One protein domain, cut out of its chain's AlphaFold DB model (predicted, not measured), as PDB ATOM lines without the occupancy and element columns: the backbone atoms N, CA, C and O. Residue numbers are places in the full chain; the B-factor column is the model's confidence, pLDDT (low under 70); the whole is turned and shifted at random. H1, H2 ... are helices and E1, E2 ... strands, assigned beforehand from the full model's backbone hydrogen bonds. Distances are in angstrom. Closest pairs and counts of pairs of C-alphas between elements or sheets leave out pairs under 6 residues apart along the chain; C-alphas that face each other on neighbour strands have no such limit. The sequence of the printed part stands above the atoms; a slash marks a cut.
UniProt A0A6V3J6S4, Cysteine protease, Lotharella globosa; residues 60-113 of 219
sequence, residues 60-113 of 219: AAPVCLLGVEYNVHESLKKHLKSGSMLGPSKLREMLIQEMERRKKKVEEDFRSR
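What this domain is: This is residues 60 to 113 of the 219 residues of the protein "Cysteine protease" of Lotharella globosa (UniProt A0A6V3J6S4). One long helix, H2, runs along the length of a rod, and beside it the earlier part of the printed residues makes a second, thinner row: a small two-strand hairpin, E1 and E2, next to residues 102 to 110 of H2, and then the short helix H1, which runs the opposite way to H2. The turn between H1 and H2 lies at one end of the rod, and the two rows are held only loosely together, with few close pairs of C-alphas between them. The printed part has 54 residues, with two named strands and two named helices in the order E1, E2, H1, H2; the sheet, order E1 - E2, is antiparallel, and the class is mostly helix. The whole is loose, with a radius of gyration of the C-alphas of 13.0 A, and the C-alphas span 42 by 17 by 13 A.

Where its parts are: E1 is residues 63 to 65, 6.6 A from first to last C-alpha, and begins with C-alpha 63 at (168.724, 223.114, 220.221). E2 is residues 68 to 70, 6.5 A long. H1 is residues 74 to 82, 11.9 A long, with C-alpha 74 at (173.863, 222.237, 206.599). H2 is residues 88 to 111, 34.4 A long, and ends with C-alpha 111 at (168.838, 210.832, 228.690).

How they stand to each other: E1 and E2 form a hairpin of antiparallel neighbour strands, with 155 degrees between their directions. N 63 and O 70 are 3.0 A apart and N 70 and O 63 are 2.8 A apart, both within hydrogen-bond range. The closest C-alphas of E2 and H2 are those of Tyr 70 and Arg 102, 6.4 A apart. For E1 and H2 they are those of Val 63 and Val 106, 7.8 A apart. H1 and H2 are close but not clearly touching; their closest C-alphas, those of Leu 76 and Leu 95, are 7.2 A apart. Their lines stand at a shallow tilt of 23 degrees, opposite ways. E1 and H1 are apart. In H1 and H2 every O i to N i+4 pair is within hydrogen-bond range.

The domain as a whole: The two C-alphas farthest apart are those of Met 85 and Arg 113, 41.9 A. The printed part has no cut, and the links E1 to E2, E2 to H1 and H1 to H2 are tight. Residues 81 to 90, of which 88 to 90 belong to H2, stand free. The mean pLDDT of the printed part is 78.7; it is under 70 at residue 60 and at residues 73 to 88, and H1 has a mean of 62.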
ATOM      1  N   ALA A  60     162.840 224.934 213.279       65.69
ATOM      2  CA  ALA A  60     164.171 224.898 212.676       65.69
ATOM      3  C   ALA A  60     165.280 225.529 213.542       65.69
ATOM      4  O   ALA A  60     166.449 225.425 213.171       65.69
ATOM      5  N   ALA A  61     164.947 226.174 214.666       77.69
ATOM      6  CA  ALA A  61     165.943 226.780 215.547       77.69
ATOM      7  C   ALA A  61     166.887 225.713 216.133       77.69
ATOM      8  O   ALA A  61     166.430 224.593 216.402       77.69
ATOM      9  N   PRO A  62     168.182 226.026 216.327       84.00
ATOM     10  CA  PRO A  62     169.112 225.136 217.013       84.00
ATOM     11  C   PRO A  62     168.614 224.768 218.409       84.00
ATOM     12  O   PRO A  62     168.045 225.596 219.116       84.00
ATOM     13  N   VAL A  63     168.885 223.531 218.824       88.69
ATOM     14  CA  VAL A  63     168.724 223.114 220.221       88.69
ATOM     15  C   VAL A  63     170.106 223.059 220.852       88.69
ATOM     16  O   VAL A  63     170.937 222.256 220.437       88.69
ATOM     17  N   CYS A  64     170.361 223.892 221.856       91.69
ATOM     18  CA  CYS A  64     171.623 223.884 222.588       91.69
ATOM     19  C   CYS A  64     171.464 223.113 223.897       91.69
ATOM     20  O   CYS A  64     170.584 223.413 224.699       91.69
ATOM     21  N   LEU A  65     172.344 222.143 224.139       94.56
ATOM     22  CA  LEU A  65     172.394 221.395 225.391       94.56
ATOM     23  C   LEU A  65     173.836 221.382 225.889       94.56
ATOM     24  O   LEU A  65     174.703 220.797 225.242       94.56
ATOM     25  N   LEU A  66     174.106 222.026 227.029       95.12
ATOM     26  CA  LEU A  66     175.422 222.053 227.691       95.12
ATOM     27  C   LEU A  66     176.593 222.284 226.711       95.12
ATOM     28  O   LEU A  66     177.493 221.447 226.603       95.12
ATOM     29  N   GLY A  67     176.522 223.365 225.929       93.38
ATOM     30  CA  GLY A  67     177.557 223.751 224.959       93.38
ATOM     31  C   GLY A  67     177.584 222.957 223.646       93.38
ATOM     32  O   GLY A  67     178.440 223.224 222.809       93.38
ATOM     33  N   VAL A  68     176.674 221.999 223.434       94.00
ATOM     34  CA  VAL A  68     176.528 221.281 222.155       94.00
ATOM     35  C   VAL A  68     175.309 221.803 221.412       94.00
ATOM     36  O   VAL A  68     174.203 221.798 221.952       94.00
ATOM     37  N   GLU A  69     175.512 222.211 220.165       92.81
ATOM     38  CA  GLU A  69     174.456 222.707 219.290       92.81
ATOM     39  C   GLU A  69     173.930 221.595 218.368       92.81
ATOM     40  O   GLU A  69     174.663 220.981 217.589       92.81
ATOM     41  N   TYR A  70     172.627 221.339 218.446       89.62
ATOM     42  CA  TYR A  70     171.908 220.383 217.618       89.62
ATOM     43  C   TYR A  70     171.134 221.126 216.535       89.62
ATOM     44  O   TYR A  70     170.043 221.660 216.755       89.62
ATOM     45  N   ASN A  71     171.712 221.120 215.339       85.19
ATOM     46  CA  ASN A  71     171.193 221.803 214.165       85.19
ATOM     47  C   ASN A  71     170.567 220.858 213.146       85.19
ATOM     48  O   ASN A  71     170.913 219.679 213.055       85.19
ATOM     49  N   VAL A  72     169.679 221.430 212.336       71.75
ATOM     50  CA  VAL A  72     169.277 220.858 211.049       71.75
ATOM     51  C   VAL A  72     170.490 220.901 210.123       71.75
ATOM     52  O   VAL A  72     171.080 221.971 209.951       71.75
ATOM     53  N   HIS A  73     170.882 219.753 209.572       68.81
ATOM     54  CA  HIS A  73     172.116 219.607 208.800       68.81
ATOM     55  C   HIS A  73     172.284 220.662 207.690       68.81
ATOM     56  O   HIS A  73     171.352 220.979 206.946       68.81
ATOM     57  N   GLU A  74     173.513 221.160 207.535       63.75
ATOM     58  CA  GLU A  74     173.863 222.237 206.599       63.75
ATOM     59  C   GLU A  74     173.601 221.858 205.134       63.75
ATOM     60  O   GLU A  74     173.303 222.719 204.313       63.75
ATOM     61  N   SER A  75     173.636 220.564 204.792       59.00
ATOM     62  CA  SER A  75     173.278 220.094 203.444       59.00
ATOM     63  C   SER A  75     171.820 220.388 203.084       59.00
ATOM     64  O   SER A  75     171.552 220.723 201.933       59.00
ATOM     65  N   LEU A  76     170.888 220.331 204.042       63.88
ATOM     66  CA  LEU A  76     169.488 220.681 203.805       63.88
ATOM     67  C   LEU A  76     169.336 222.197 203.641       63.88
ATOM     68  O   LEU A  76     168.650 222.650 202.730       63.88
ATOM     69  N   LYS A  77     170.044 222.986 204.463       63.78
ATOM     70  CA  LYS A  77     170.105 224.449 204.314       63.78
ATOM     71  C   LYS A  77     170.702 224.861 202.965       63.78
ATOM     72  O   LYS A  77     170.204 225.795 202.349       63.78
ATOM     73  N   LYS A  78     171.729 224.153 202.482       63.97
ATOM     74  CA  LYS A  78     172.322 224.362 201.153       63.97
ATOM     75  C   LYS A  78     171.337 224.027 200.030       63.97
ATOM     76  O   LYS A  78     171.207 224.845 199.133       63.97
ATOM     77  N   HIS A  79     170.595 222.918 200.111       61.09
ATOM     78  CA  HIS A  79     169.570 222.571 199.110       61.09
ATOM     79  C   HIS A  79     168.391 223.553 199.094       61.09
ATOM     80  O   HIS A  79     167.920 223.927 198.024       61.09
ATOM     81  N   LEU A  80     167.946 224.012 200.270       58.75
ATOM     82  CA  LEU A  80     166.926 225.058 200.399       58.75
ATOM     83  C   LEU A  80     167.380 226.384 199.770       58.75
ATOM     84  O   LEU A  80     166.563 227.099 199.201       58.75
ATOM     85  N   LYS A  81     168.677 226.704 199.861       59.72
ATOM     86  CA  LYS A  81     169.277 227.910 199.272       59.72
ATOM     87  C   LYS A  81     169.616 227.769 197.784       59.72
ATOM     88  O   LYS A  81     169.663 228.779 197.096       59.72
ATOM     89  N   SER A  82     169.879 226.558 197.289       61.50
ATOM     90  CA  SER A  82     170.391 226.326 195.929       61.50
ATOM     91  C   SER A  82     169.314 226.096 194.866       61.50
ATOM     92  O   SER A  82     169.669 225.887 193.711       61.50
ATOM     93  N   GLY A  83     168.022 226.083 195.221       54.41
ATOM     94  CA  GLY A  83     166.925 225.943 194.249       54.41
ATOM     95  C   GLY A  83     166.961 224.649 193.418       54.41
ATOM     96  O   GLY A  83     166.400 224.603 192.329       54.41
ATOM     97  N   SER A  84     167.643 223.604 193.904       56.22
ATOM     98  CA  SER A  84     167.780 222.319 193.203       56.22
ATOM     99  C   SER A  84     166.409 221.679 192.947       56.22
ATOM    100  O   SER A  84     165.569 221.681 193.845       56.22
ATOM    101  N   MET A  85     166.225 221.067 191.766       55.06
ATOM    102  CA  MET A  85     164.999 220.402 191.274       55.06
ATOM    103  C   MET A  85     164.577 219.154 192.085       55.06
ATOM    104  O   MET A  85     164.464 218.045 191.569       55.06
ATOM    105  N   LEU A  86     164.343 219.307 193.383       60.69
ATOM    106  CA  LEU A  86     163.624 218.344 194.209       60.69
ATOM    107  C   LEU A  86     162.198 218.868 194.366       60.69
ATOM    108  O   LEU A  86     161.994 219.984 194.841       60.69
ATOM    109  N   GLY A  87     161.206 218.073 193.963       67.19
ATOM    110  CA  GLY A  87     159.802 218.437 194.147       67.19
ATOM    111  C   GLY A  87     159.479 218.732 195.626       67.19
ATOM    112  O   GLY A  87     160.089 218.117 196.511       67.19
ATOM    113  N   PRO A  88     158.509 219.621 195.925       69.69
ATOM    114  CA  PRO A  88     158.191 220.056 197.291       69.69
ATOM    115  C   PRO A  88     157.971 218.913 198.294       69.69
ATOM    116  O   PRO A  88     158.346 219.038 199.459       69.69
ATOM    117  N   SER A  89     157.405 217.788 197.852       73.06
ATOM    118  CA  SER A  89     157.160 216.607 198.691       73.06
ATOM    119  C   SER A  89     158.457 215.950 199.171       73.06
ATOM    120  O   SER A  89     158.623 215.710 200.364       73.06
ATOM    121  N   LYS A  90     159.429 215.756 198.274       75.00
ATOM    122  CA  LYS A  90     160.707 215.105 198.596       75.00
ATOM    123  C   LYS A  90     161.566 215.963 199.528       75.00
ATOM    124  O   LYS A  90     162.228 215.448 200.425       75.00
ATOM    125  N   LEU A  91     161.501 217.287 199.375       71.75
ATOM    126  CA  LEU A  91     162.141 218.233 200.292       71.75
ATOM    127  C   LEU A  91     161.520 218.186 201.700       71.75
ATOM    128  O   LEU A  91     162.249 218.209 202.693       71.75
ATOM    129  N   ARG A  92     160.184 218.090 201.798       75.00
ATOM    130  CA  ARG A  92     159.484 217.922 203.083       75.00
ATOM    131  C   ARG A  92     159.873 216.613 203.767       75.00
ATOM    132  O   ARG A  92     160.176 216.637 204.955       75.00
ATOM    133  N   GLU A  93     159.927 215.507 203.031       81.50
ATOM    134  CA  GLU A  93     160.362 214.206 203.562       81.50
ATOM    135  C   GLU A  93     161.791 214.257 204.118       81.50
ATOM    136  O   GLU A  93     162.027 213.842 205.252       81.50
ATOM    137  N   MET A  94     162.738 214.834 203.369       76.19
ATOM    138  CA  MET A  94     164.121 214.999 203.834       76.19
ATOM    139  C   MET A  94     164.216 215.871 205.093       76.19
ATOM    140  O   MET A  94     164.981 215.558 206.008       76.19
ATOM    141  N   LEU A  95     163.430 216.951 205.168       77.69
ATOM    142  CA  LEU A  95     163.367 217.801 206.358       77.69
ATOM    143  C   LEU A  95     162.840 217.025 207.570       77.69
ATOM    144  O   LEU A  95     163.429 217.121 208.644       77.69
ATOM    145  N   ILE A  96     161.767 216.247 207.401       81.00
ATOM    146  CA  ILE A  96     161.190 215.417 208.470       81.00
ATOM    147  C   ILE A  96     162.224 214.407 208.979       81.00
ATOM    148  O   ILE A  96     162.444 214.311 210.186       81.00
ATOM    149  N   GLN A  97     162.920 213.711 208.078       84.06
ATOM    150  CA  GLN A  97     163.960 212.747 208.451       84.06
ATOM    151  C   GLN A  97     165.106 213.402 209.231       84.06
ATOM    152  O   GLN A  97     165.568 212.868 210.242       84.06
ATOM    153  N   GLU A  98     165.557 214.580 208.801       83.06
ATOM    154  CA  GLU A  98     166.616 215.313 209.491       83.06
ATOM    155  C   GLU A  98     166.153 215.841 210.860       83.06
ATOM    156  O   GLU A  98     166.924 215.808 211.825       83.06
ATOM    157  N   MET A  99     164.888 216.263 210.979       82.12
ATOM    158  CA  MET A  99     164.289 216.645 212.264       82.12
ATOM    159  C   MET A  99     164.272 215.470 213.233       82.12
ATOM    160  O   MET A  99     164.700 215.625 214.377       82.12
ATOM    161  N   GLU A 100     163.849 214.295 212.773       85.25
ATOM    162  CA  GLU A 100     163.785 213.096 213.606       85.25
ATOM    163  C   GLU A 100     165.188 212.632 214.019       85.25
ATOM    164  O   GLU A 100     165.451 212.328 215.186       85.25
ATOM    165  N   ARG A 101     166.157 212.692 213.096       87.25
ATOM    166  CA  ARG A 101     167.564 212.406 213.403       87.25
ATOM    167  C   ARG A 101     168.119 213.367 214.453       87.25
ATOM    168  O   ARG A 101     168.900 212.955 215.315       87.25
ATOM    169  N   ARG A 102     167.776 214.655 214.369       88.12
ATOM    170  CA  ARG A 102     168.169 215.665 215.357       88.12
ATOM    171  C   ARG A 102     167.528 215.381 216.714       88.12
ATOM    172  O   ARG A 102     168.254 215.335 217.704       88.12
ATOM    173  N   LYS A 103     166.217 215.125 216.745       87.25
ATOM    174  CA  LYS A 103     165.457 214.767 217.951       87.25
ATOM    175  C   LYS A 103     166.085 213.575 218.666       87.25
ATOM    176  O   LYS A 103     166.421 213.691 219.837       87.25
ATOM    177  N   LYS A 104     166.379 212.490 217.941       90.56
ATOM    178  CA  LYS A 104     167.033 211.297 218.500       90.56
ATOM    179  C   LYS A 104     168.396 211.602 219.134       90.56
ATOM    180  O   LYS A 104     168.715 211.061 220.188       90.56
ATOM    181  N   LYS A 105     169.205 212.474 218.519       91.81
ATOM    182  CA  LYS A 105     170.514 212.877 219.069       91.81
ATOM    183  C   LYS A 105     170.387 213.737 220.330       91.81
ATOM    184  O   LYS A 105     171.171 213.547 221.259       91.81
ATOM    185  N   VAL A 106     169.429 214.667 220.352       92.31
ATOM    186  CA  VAL A 106     169.110 215.474 221.542       92.31
ATOM    187  C   VAL A 106     168.622 214.563 222.664       92.31
ATOM    188  O   VAL A 106     169.103 214.669 223.787       92.31
ATOM    189  N   GLU A 107     167.729 213.625 222.354       90.88
ATOM    190  CA  GLU A 107     167.176 212.673 223.315       90.88
ATOM    191  C   GLU A 107     168.251 211.775 223.925       90.88
ATOM    192  O   GLU A 107     168.310 211.620 225.142       90.88
ATOM    193  N   GLU A 108     169.129 211.208 223.094       92.94
ATOM    194  CA  GLU A 108     170.242 210.377 223.555       92.94
ATOM    195  C   GLU A 108     171.155 211.156 224.513       92.94
ATOM    196  O   GLU A 108     171.609 210.620 225.526       92.94
ATOM    197  N   ASP A 109     171.417 212.431 224.217       94.62
ATOM    198  CA  ASP A 109     172.219 213.288 225.082       94.62
ATOM    199  C   ASP A 109     171.522 213.641 226.388       94.62
ATOM    200  O   ASP A 109     172.110 213.463 227.455       94.62
ATOM    201  N   PHE A 110     170.270 214.084 226.303       94.44
ATOM    202  CA  PHE A 110     169.451 214.443 227.449       94.44
ATOM    203  C   PHE A 110     169.291 213.261 228.412       94.44
ATOM    204  O   PHE A 110     169.567 213.395 229.600       94.44
ATOM    205  N   ARG A 111     168.966 212.068 227.895       92.81
ATOM    206  CA  ARG A 111     168.838 210.832 228.690       92.81
ATOM    207  C   ARG A 111     170.153 210.350 229.302       92.81
ATOM    208  O   ARG A 111     170.128 209.531 230.213       92.81
ATOM    209  N   SER A 112     171.291 210.819 228.794       93.31
ATOM    210  CA  SER A 112     172.608 210.507 229.357       93.31
ATOM    211  C   SER A 112     173.024 211.467 230.476       93.31
ATOM    212  O   SER A 112     174.093 211.279 231.056       93.31
ATOM    213  N   ARG A 113     172.243 212.521 230.753       94.56
ATOM    214  CA  ARG A 113     172.504 213.443 231.863       94.56
ATOM    215  C   ARG A 113     171.986 212.842 233.165       94.56
ATOM    216  O   ARG A 113     170.950 212.182 233.185       94.56
TER     217      ARG A 113